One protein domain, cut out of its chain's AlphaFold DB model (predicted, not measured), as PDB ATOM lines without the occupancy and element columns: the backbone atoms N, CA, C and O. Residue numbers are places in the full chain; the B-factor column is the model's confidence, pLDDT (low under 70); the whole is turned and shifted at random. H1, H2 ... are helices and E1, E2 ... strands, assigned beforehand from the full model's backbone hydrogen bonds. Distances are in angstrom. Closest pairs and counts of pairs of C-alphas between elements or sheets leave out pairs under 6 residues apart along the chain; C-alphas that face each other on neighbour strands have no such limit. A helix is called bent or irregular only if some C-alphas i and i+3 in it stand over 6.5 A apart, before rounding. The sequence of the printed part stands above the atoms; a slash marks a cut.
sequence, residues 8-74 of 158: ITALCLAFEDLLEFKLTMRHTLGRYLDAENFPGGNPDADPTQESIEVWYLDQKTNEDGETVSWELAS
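What this domain is: This is residues 8 to 74 of the 158 residues of the protein "Phage minor tail protein L" of Pseudomonas syringae pv. syringae (UniProt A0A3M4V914). A long bent strand, E2, joins two hairpins in one strongly twisted sheet, with E1 beside its first part and E3 beside its last. Small helix H1 lies near the E3 end; residues 29 to 49 loop out at the other. The 67 printed residues run H1, E1, E2, E3, class mixed; the antiparallel sheet, order E1, E2, E3, is a meander, each strand pairing with the one before. It is only just loose, close to extended, radius of gyration 16.2 A, spans 43 by 27 by 17 A.

Where its parts are: Find C-alpha 50 at (-9.200, -32.029, 42.025); E2 runs 30.8 A to residue 63, bending by 84 degrees at residue 59. E1 is residues 22 to 28, 19.4 A; E3, 68 to 73, 16.4 A, ends at (-3.706, -44.565, 58.377); H1, 8 to 14, 9.8 A.

How they stand to each other: Within hydrogen-bond range, look for N 25 and O 53, 2.8 A, in hairpin E1 and E2, and N 58 and O 71, 3.0 A, in hairpin E2 and E3. H1, with every O i to N i+4 pair within range, only grazes the sheet; C-alphas 8 and 68 are its closest to E3, 7.3 A.

The domain as a whole: The E1 to E2 link is long; the printed part has no cut, and no printed residue is under 70 in pLDDT.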
ATOM      1  N   ILE A   8       9.417 -52.269  44.191       87.00
ATOM      2  CA  ILE A   8       8.689 -51.894  45.402       87.00
ATOM      3  C   ILE A   8       9.229 -52.694  46.589       87.00
ATOM      4  O   ILE A   8       9.548 -52.107  47.614       87.00
ATOM      5  N   THR A   9       9.465 -53.996  46.407       87.06
ATOM      6  CA  THR A   9      10.133 -54.856  47.399       87.06
ATOM      7  C   THR A   9      11.489 -54.297  47.834       87.06
ATOM      8  O   THR A   9      11.797 -54.248  49.023       87.06
ATOM      9  N   ALA A  10      12.305 -53.821  46.889       88.62
ATOM     10  CA  ALA A  10      13.594 -53.211  47.210       88.62
ATOM     11  C   ALA A  10      13.452 -51.923  48.044       88.62
ATOM     12  O   ALA A  10      14.270 -51.678  48.927       88.62
ATOM     13  N   LEU A  11      12.414 -51.118  47.790       89.88
ATOM     14  CA  LEU A  11      12.111 -49.923  48.583       89.88
ATOM     15  C   LEU A  11      11.638 -50.286  49.993       89.88
ATOM     16  O   LEU A  11      12.110 -49.679  50.949       89.88
ATOM     17  N   CYS A  12      10.792 -51.308  50.133       89.06
ATOM     18  CA  CYS A  12      10.381 -51.831  51.436       89.06
ATOM     19  C   CYS A  12      11.588 -52.273  52.280       89.06
ATOM     20  O   CYS A  12      11.691 -51.918  53.448       89.06
ATOM     21  N   LEU A  13      12.559 -52.970  51.678       88.38
ATOM     22  CA  LEU A  13      13.791 -53.373  52.372       88.38
ATOM     23  C   LEU A  13      14.687 -52.186  52.760       88.38
ATOM     24  O   LEU A  13      15.397 -52.261  53.759       88.38
ATOM     25  N   ALA A  14      14.691 -51.115  51.965       91.69
ATOM     26  CA  ALA A  14      15.540 -49.949  52.195       91.69
ATOM     27  C   ALA A  14      14.948 -48.943  53.199       91.69
ATOM     28  O   ALA A  14      15.709 -48.214  53.832       91.69
ATOM     29  N   PHE A  15      13.620 -48.892  53.323       89.19
ATOM     30  CA  PHE A  15      12.884 -47.860  54.061       89.19
ATOM     31  C   PHE A  15      11.862 -48.446  55.041       89.19
ATOM     32  O   PHE A  15      10.779 -47.891  55.190       89.19
ATOM     33  N   GLU A  16      12.187 -49.575  55.675       88.12
ATOM     34  CA  GLU A  16      11.370 -50.168  56.748       88.12
ATOM     35  C   GLU A  16       9.896 -50.353  56.338       88.12
ATOM     36  O   GLU A  16       8.975 -49.819  56.944       88.12
ATOM     37  N   ASP A  17       9.680 -51.073  55.233       89.19
ATOM     38  CA  ASP A  17       8.366 -51.321  54.625       89.19
ATOM     39  C   ASP A  17       7.585 -50.054  54.220       89.19
ATOM     40  O   ASP A  17       6.391 -50.129  53.918       89.19
ATOM     41  N   LEU A  18       8.288 -48.919  54.104       91.12
ATOM     42  CA  LEU A  18       7.748 -47.592  53.800       91.12
ATOM     43  C   LEU A  18       6.807 -47.063  54.892       91.12
ATOM     44  O   LEU A  18       5.935 -46.246  54.600       91.12
ATOM     45  N   LEU A  19       6.989 -47.509  56.137       89.31
ATOM     46  CA  LEU A  19       6.237 -47.033  57.295       89.31
ATOM     47  C   LEU A  19       6.252 -45.493  57.373       89.31
ATOM     48  O   LEU A  19       7.281 -44.856  57.152       89.31
ATOM     49  N   GLU A  20       5.088 -44.898  57.644       87.44
ATOM     50  CA  GLU A  20       4.836 -43.450  57.722       87.44
ATOM     51  C   GLU A  20       5.088 -42.662  56.423       87.44
ATOM     52  O   GLU A  20       5.026 -41.426  56.409       87.44
ATOM     53  N   PHE A  21       5.320 -43.323  55.284       91.88
ATOM     54  CA  PHE A  21       5.416 -42.604  54.018       91.88
ATOM     55  C   PHE A  21       4.074 -41.966  53.666       91.88
ATOM     56  O   PHE A  21       3.014 -42.594  53.716       91.88
ATOM     57  N   LYS A  22       4.134 -40.700  53.249       91.81
ATOM     58  CA  LYS A  22       2.961 -39.930  52.842       91.81
ATOM     59  C   LYS A  22       2.488 -40.351  51.451       91.81
ATOM     60  O   LYS A  22       3.158 -40.092  50.451       91.81
ATOM     61  N   LEU A  23       1.277 -40.886  51.380       91.69
ATOM     62  CA  LEU A  23       0.532 -41.118  50.152       91.69
ATOM     63  C   LEU A  23      -0.414 -39.938  49.898       91.69
ATOM     64  O   LEU A  23      -1.254 -39.600  50.726       91.69
ATOM     65  N   THR A  24      -0.284 -39.286  48.743       93.06
ATOM     66  CA  THR A  24      -1.204 -38.218  48.320       93.06
ATOM     67  C   THR A  24      -2.015 -38.707  47.133       93.06
ATOM     68  O   THR A  24      -1.467 -38.880  46.044       93.06
ATOM     69  N   MET A  25      -3.309 -38.937  47.339       91.12
ATOM     70  CA  MET A  25      -4.234 -39.337  46.283       91.12
ATOM     71  C   MET A  25      -4.934 -38.100  45.732       91.12
ATOM     72  O   MET A  25      -5.473 -37.285  46.476       91.12
ATOM     73  N   ARG A  26      -4.893 -37.943  44.410       91.50
ATOM     74  CA  ARG A  26      -5.533 -36.842  43.689       91.50
ATOM     75  C   ARG A  26      -6.672 -37.422  42.873       91.50
ATOM     76  O   ARG A  26      -6.437 -38.210  41.959       91.50
ATOM     77  N   HIS A  27      -7.896 -37.052  43.213       91.31
ATOM     78  CA  HIS A  27      -9.084 -37.483  42.494       91.31
ATOM     79  C   HIS A  27      -9.545 -36.351  41.586       91.31
ATOM     80  O   HIS A  27      -9.764 -35.230  42.038       91.31
ATOM     81  N   THR A  28      -9.720 -36.647  40.305       92.06
ATOM     82  CA  THR A  28     -10.271 -35.708  39.329       92.06
ATOM     83  C   THR A  28     -11.166 -36.448  38.339       92.06
ATOM     84  O   THR A  28     -11.101 -37.674  38.210       92.06
ATOM     85  N   LEU A  29     -12.037 -35.716  37.645       90.31
ATOM     86  CA  LEU A  29     -12.786 -36.275  36.524       90.31
ATOM     87  C   LEU A  29     -11.861 -36.380  35.315       90.31
ATOM     88  O   LEU A  29     -11.127 -35.443  35.022       90.31
ATOM     89  N   GLY A  30     -11.969 -37.469  34.550       88.19
ATOM     90  CA  GLY A  30     -11.098 -37.700  33.391       88.19
ATOM     91  C   GLY A  30     -11.042 -36.528  32.403       88.19
ATOM     92  O   GLY A  30      -9.980 -36.242  31.868       88.19
ATOM     93  N   ARG A  31     -12.144 -35.785  32.222       88.19
ATOM     94  CA  ARG A  31     -12.197 -34.590  31.355       88.19
ATOM     95  C   ARG A  31     -11.288 -33.434  31.784       88.19
ATOM     96  O   ARG A  31     -11.041 -32.568  30.964       88.19
ATOM     97  N   TYR A  32     -10.839 -33.389  33.036       89.31
ATOM     98  CA  TYR A  32      -9.979 -32.320  33.552       89.31
ATOM     99  C   TYR A  32      -8.497 -32.715  33.571       89.31
ATOM    100  O   TYR A  32      -7.661 -31.899  33.949       89.31
ATOM    101  N   LEU A  33      -8.163 -33.943  33.148       90.94
ATOM    102  CA  LEU A  33      -6.777 -34.391  33.011       90.94
ATOM    103  C   LEU A  33      -6.026 -33.541  31.980       90.94
ATOM    104  O   LEU A  33      -6.607 -32.995  31.047       90.94
ATOM    105  N   ASP A  34      -4.718 -33.435  32.139       88.62
ATOM    106  CA  ASP A  34      -3.844 -32.678  31.255       88.62
ATOM    107  C   ASP A  34      -3.843 -33.199  29.808       88.62
ATOM    108  O   ASP A  34      -4.154 -34.354  29.506       88.62
ATOM    109  N   ALA A  35      -3.485 -32.307  28.887       88.12
ATOM    110  CA  ALA A  35      -3.558 -32.553  27.452       88.12
ATOM    111  C   ALA A  35      -2.675 -33.721  26.973       88.12
ATOM    112  O   ALA A  35      -3.002 -34.333  25.959       88.12
ATOM    113  N   GLU A  36      -1.598 -34.054  27.691       88.69
ATOM    114  CA  GLU A  36      -0.687 -35.157  27.348       88.69
ATOM    115  C   GLU A  36      -1.368 -36.531  27.407       88.69
ATOM    116  O   GLU A  36      -0.982 -37.451  26.685       88.69
ATOM    117  N   ASN A  37      -2.432 -36.657  28.204       85.50
ATOM    118  CA  ASN A  37      -3.205 -37.890  28.325       85.50
ATOM    119  C   ASN A  37      -4.166 -38.140  27.144       85.50
ATOM    120  O   ASN A  37      -4.789 -39.202  27.082       85.50
ATOM    121  N   PHE A  38      -4.291 -37.206  26.191       88.31
ATOM    122  CA  PHE A  38      -5.233 -37.299  25.074       88.31
ATOM    123  C   PHE A  38      -4.525 -37.149  23.717       88.31
ATOM    124  O   PHE A  38      -3.853 -36.144  23.490       88.31
ATOM    125  N   PRO A  39      -4.736 -38.066  22.746       84.75
ATOM    126  CA  PRO A  39      -4.091 -38.000  21.427       84.75
ATOM    127  C   PRO A  39      -4.330 -36.701  20.634       84.75
ATOM    128  O   PRO A  39      -3.575 -36.407  19.711       84.75
ATOM    129  N   GLY A  40      -5.383 -35.941  20.963       85.06
ATOM    130  CA  GLY A  40      -5.723 -34.650  20.352       85.06
ATOM    131  C   GLY A  40      -5.571 -33.445  21.287       85.06
ATOM    132  O   GLY A  40      -6.047 -32.363  20.948       85.06
ATOM    133  N   GLY A  41      -4.947 -33.625  22.455       89.06
ATOM    134  CA  GLY A  41      -4.956 -32.654  23.544       89.06
ATOM    135  C   GLY A  41      -6.289 -32.612  24.298       89.06
ATOM    136  O   GLY A  41      -7.242 -33.313  23.955       89.06
ATOM    137  N   ASN A  42      -6.347 -31.777  25.338       91.38
ATOM    138  CA  ASN A  42      -7.553 -31.570  26.131       91.38
ATOM    139  C   ASN A  42      -7.786 -30.072  26.408       91.38
ATOM    140  O   ASN A  42      -7.044 -29.493  27.203       91.38
ATOM    141  N   PRO A  43      -8.780 -29.429  25.765       89.19
ATOM    142  CA  PRO A  43      -9.105 -28.023  26.008       89.19
ATOM    143  C   PRO A  43      -9.792 -27.790  27.359       89.19
ATOM    144  O   PRO A  43      -9.780 -26.665  27.849       89.19
ATOM    145  N   ASP A  44     -10.363 -28.838  27.953       88.81
ATOM    146  CA  ASP A  44     -11.049 -28.794  29.243       88.81
ATOM    147  C   ASP A  44     -10.108 -29.156  30.408       88.81
ATOM    148  O   ASP A  44     -10.567 -29.315  31.536       88.81
ATOM    149  N   ALA A  45      -8.800 -29.305  30.160       89.12
ATOM    150  CA  ALA A  45      -7.816 -29.593  31.201       89.12
ATOM    151  C   ALA A  45      -7.828 -28.496  32.277       89.12
ATOM    152  O   ALA A  45      -7.615 -27.320  31.978       89.12
ATOM    153  N   ASP A  46      -8.037 -28.886  33.534       89.62
ATOM    154  CA  ASP A  46      -8.098 -27.948  34.651       89.62
ATOM    155  C   ASP A  46      -7.473 -28.570  35.914       89.62
ATOM    156  O   ASP A  46      -8.104 -29.400  36.575       89.62
ATOM    157  N   PRO A  47      -6.247 -28.157  36.295       86.44
ATOM    158  CA  PRO A  47      -5.562 -28.688  37.471       86.44
ATOM    159  C   PRO A  47      -6.211 -28.262  38.796       86.44
ATOM    160  O   PRO A  47      -5.831 -28.773  39.844       86.44
ATOM    161  N   THR A  48      -7.165 -27.324  38.785       89.25
ATOM    162  CA  THR A  48      -7.885 -26.893  39.993       89.25
ATOM    163  C   THR A  48      -9.073 -27.789  40.326       89.25
ATOM    164  O   THR A  48      -9.567 -27.763  41.454       89.25
ATOM    165  N   GLN A  49      -9.530 -28.604  39.370       89.75
ATOM    166  CA  GLN A  49     -10.667 -29.507  39.539       89.75
ATOM    167  C   GLN A  49     -10.221 -30.855  40.114       89.75
ATOM    168  O   GLN A  49     -10.431 -31.909  39.509       89.75
ATOM    169  N   GLU A  50      -9.609 -30.829  41.297       91.88
ATOM    170  CA  GLU A  50      -9.200 -32.029  42.025       91.88
ATOM    171  C   GLU A  50      -9.644 -31.999  43.493       91.88
ATOM    172  O   GLU A  50      -9.745 -30.945  44.121       91.88
ATOM    173  N   SER A  51      -9.878 -33.183  44.058       91.44
ATOM    174  CA  SER A  51      -9.923 -33.387  45.504       91.44
ATOM    175  C   SER A  51      -8.695 -34.180  45.938       91.44
ATOM    176  O   SER A  51      -8.392 -35.234  45.374       91.44
ATOM    177  N   ILE A  52      -7.987 -33.660  46.936       92.31
ATOM    178  CA  ILE A  52      -6.743 -34.238  47.444       92.31
ATOM    179  C   ILE A  52      -7.033 -34.954  48.760       92.31
ATOM    180  O   ILE A  52      -7.536 -34.342  49.702       92.31
ATOM    181  N   GLU A  53      -6.640 -36.217  48.841       91.50
ATOM    182  CA  GLU A  53      -6.612 -36.991  50.075       91.50
ATOM    183  C   GLU A  53      -5.168 -37.294  50.472       91.50
ATOM    184  O   GLU A  53      -4.310 -37.575  49.629       91.50
ATOM    185  N   VAL A  54      -4.894 -37.230  51.772       91.06
ATOM    186  CA  VAL A  54      -3.580 -37.531  52.338       91.06
ATOM    187  C   VAL A  54      -3.726 -38.701  53.292       91.06
ATOM    188  O   VAL A  54      -4.496 -38.631  54.245       91.06
ATOM    189  N   TRP A  55      -2.933 -39.731  53.041       92.00
ATOM    190  CA  TRP A  55      -2.843 -40.946  53.830       92.00
ATOM    191  C   TRP A  55      -1.385 -41.233  54.160       92.00
ATOM    192  O   TRP A  55      -0.472 -40.707  53.516       92.00
ATOM    193  N   TYR A  56      -1.170 -42.084  55.145       91.38
ATOM    194  CA  TYR A  56       0.146 -42.573  55.521       91.38
ATOM    195  C   TYR A  56       0.147 -44.096  55.462       91.38
ATOM    196  O   TYR A  56      -0.861 -44.729  55.778       91.38
ATOM    197  N   LEU A  57       1.256 -44.679  55.016       92.44
ATOM    198  CA  LEU A  57       1.433 -46.127  55.058       92.44
ATOM    199  C   LEU A  57       1.669 -46.555  56.508       92.44
ATOM    200  O   LEU A  57       2.594 -46.054  57.143       92.44
ATOM    201  N   ASP A  58       0.836 -47.458  57.014       89.88
ATOM    202  CA  ASP A  58       0.932 -47.956  58.386       89.88
ATOM    203  C   ASP A  58       1.544 -49.360  58.385       89.88
ATOM    204  O   ASP A  58       2.748 -49.527  58.547       89.88
ATOM    205  N   GLN A  59       0.759 -50.387  58.060       90.31
ATOM    206  CA  GLN A  59       1.244 -51.764  58.073       90.31
ATOM    207  C   GLN A  59       1.259 -52.385  56.675       90.31
ATOM    208  O   GLN A  59       0.250 -52.384  55.969       90.31
ATOM    209  N   LYS A  60       2.372 -53.018  56.280       91.81
ATOM    210  CA  LYS A  60       2.389 -53.904  55.106       91.81
ATOM    211  C   LYS A  60       1.556 -55.154  55.399       91.81
ATOM    212  O   LYS A  60       1.859 -55.917  56.315       91.81
ATOM    213  N   THR A  61       0.505 -55.374  54.619       92.31
ATOM    214  CA  THR A  61      -0.446 -56.479  54.821       92.31
ATOM    215  C   THR A  61      -0.154 -57.678  53.930       92.31
ATOM    216  O   THR A  61      -0.432 -58.812  54.319       92.31
ATOM    217  N   ASN A  62       0.417 -57.453  52.744       90.44
ATOM    218  CA  ASN A  62       0.772 -58.516  51.809       90.44
ATOM    219  C   ASN A  62       1.931 -58.095  50.899       90.44
ATOM    220  O   ASN A  62       2.061 -56.928  50.533       90.44
ATOM    221  N   GLU A  63       2.730 -59.071  50.488       88.50
ATOM    222  CA  GLU A  63       3.756 -58.930  49.467       88.50
ATOM    223  C   GLU A  63       3.871 -60.224  48.656       88.50
ATOM    224  O   GLU A  63       4.143 -61.297  49.197       88.50
ATOM    225  N   ASP A  64       3.701 -60.105  47.341       85.19
ATOM    226  CA  ASP A  64       3.961 -61.163  46.374       85.19
ATOM    227  C   ASP A  64       4.816 -60.650  45.197       85.19
ATOM    228  O   ASP A  64       5.236 -59.490  45.128       85.19
ATOM    229  N   GLY A  65       5.127 -61.546  44.256       80.12
ATOM    230  CA  GLY A  65       5.988 -61.228  43.114       80.12
ATOM    231  C   GLY A  65       5.414 -60.184  42.146       80.12
ATOM    232  O   GLY A  65       6.146 -59.718  41.273       80.12
ATOM    233  N   GLU A  66       4.137 -59.807  42.272       84.06
ATOM    234  CA  GLU A  66       3.462 -58.866  41.372       84.06
ATOM    235  C   GLU A  66       2.869 -57.641  42.095       84.06
ATOM    236  O   GLU A  66       2.658 -56.595  41.469       84.06
ATOM    237  N   THR A  67       2.614 -57.725  43.395       86.56
ATOM    238  CA  THR A  67       1.860 -56.751  44.181       86.56
ATOM    239  C   THR A  67       2.394 -56.643  45.607       86.56
ATOM    240  O   THR A  67       2.893 -57.594  46.200       86.56
ATOM    241  N   VAL A  68       2.276 -55.444  46.167       89.69
ATOM    242  CA  VAL A  68       2.526 -55.165  47.582       89.69
ATOM    243  C   VAL A  68       1.332 -54.363  48.081       89.69
ATOM    244  O   VAL A  68       0.813 -53.518  47.347       89.69
ATOM    245  N   SER A  69       0.842 -54.684  49.272       91.00
ATOM    246  CA  SER A  69      -0.353 -54.082  49.865       91.00
ATOM    247  C   SER A  69      -0.049 -53.530  51.249       91.00
ATOM    248  O   SER A  69       0.681 -54.150  52.026       91.00
ATOM    249  N   TRP A  70      -0.666 -52.392  51.559       93.31
ATOM    250  CA  TRP A  70      -0.559 -51.715  52.845       93.31
ATOM    251  C   TRP A  70      -1.937 -51.373  53.387       93.31
ATOM    252  O   TRP A  70      -2.879 -51.135  52.630       93.31
ATOM    253  N   GLU A  71      -2.017 -51.329  54.706       92.38
ATOM    254  CA  GLU A  71      -3.047 -50.615  55.438       92.38
ATOM    255  C   GLU A  71      -2.668 -49.131  55.520       92.38
ATOM    256  O   GLU A  71      -1.495 -48.780  55.684       92.38
ATOM    257  N   LEU A  72      -3.660 -48.264  55.331       92.44
ATOM    258  CA  LEU A  72      -3.486 -46.816  55.320       92.44
ATOM    259  C   LEU A  72      -4.041 -46.227  56.609       92.44
ATOM    260  O   LEU A  72      -5.176 -46.522  56.981       92.44
ATOM    261  N   ALA A  73      -3.281 -45.331  57.220       89.50
ATOM    262  CA  ALA A  73      -3.706 -44.565  58.377       89.50
ATOM    263  C   ALA A  73      -3.993 -43.110  57.991       89.50
ATOM    264  O   ALA A  73      -3.337 -42.523  57.116       89.50
ATOM    265  N   SER A  74      -5.008 -42.522  58.627       86.44
ATOM    266  CA  SER A  74      -5.328 -41.112  58.427       86.44
ATOM    267  C   SER A  74      -4.312 -40.228  59.167       86.44
ATOM    268  O   SER A  74      -3.667 -40.685  60.112       86.44
TER     269      SER A  74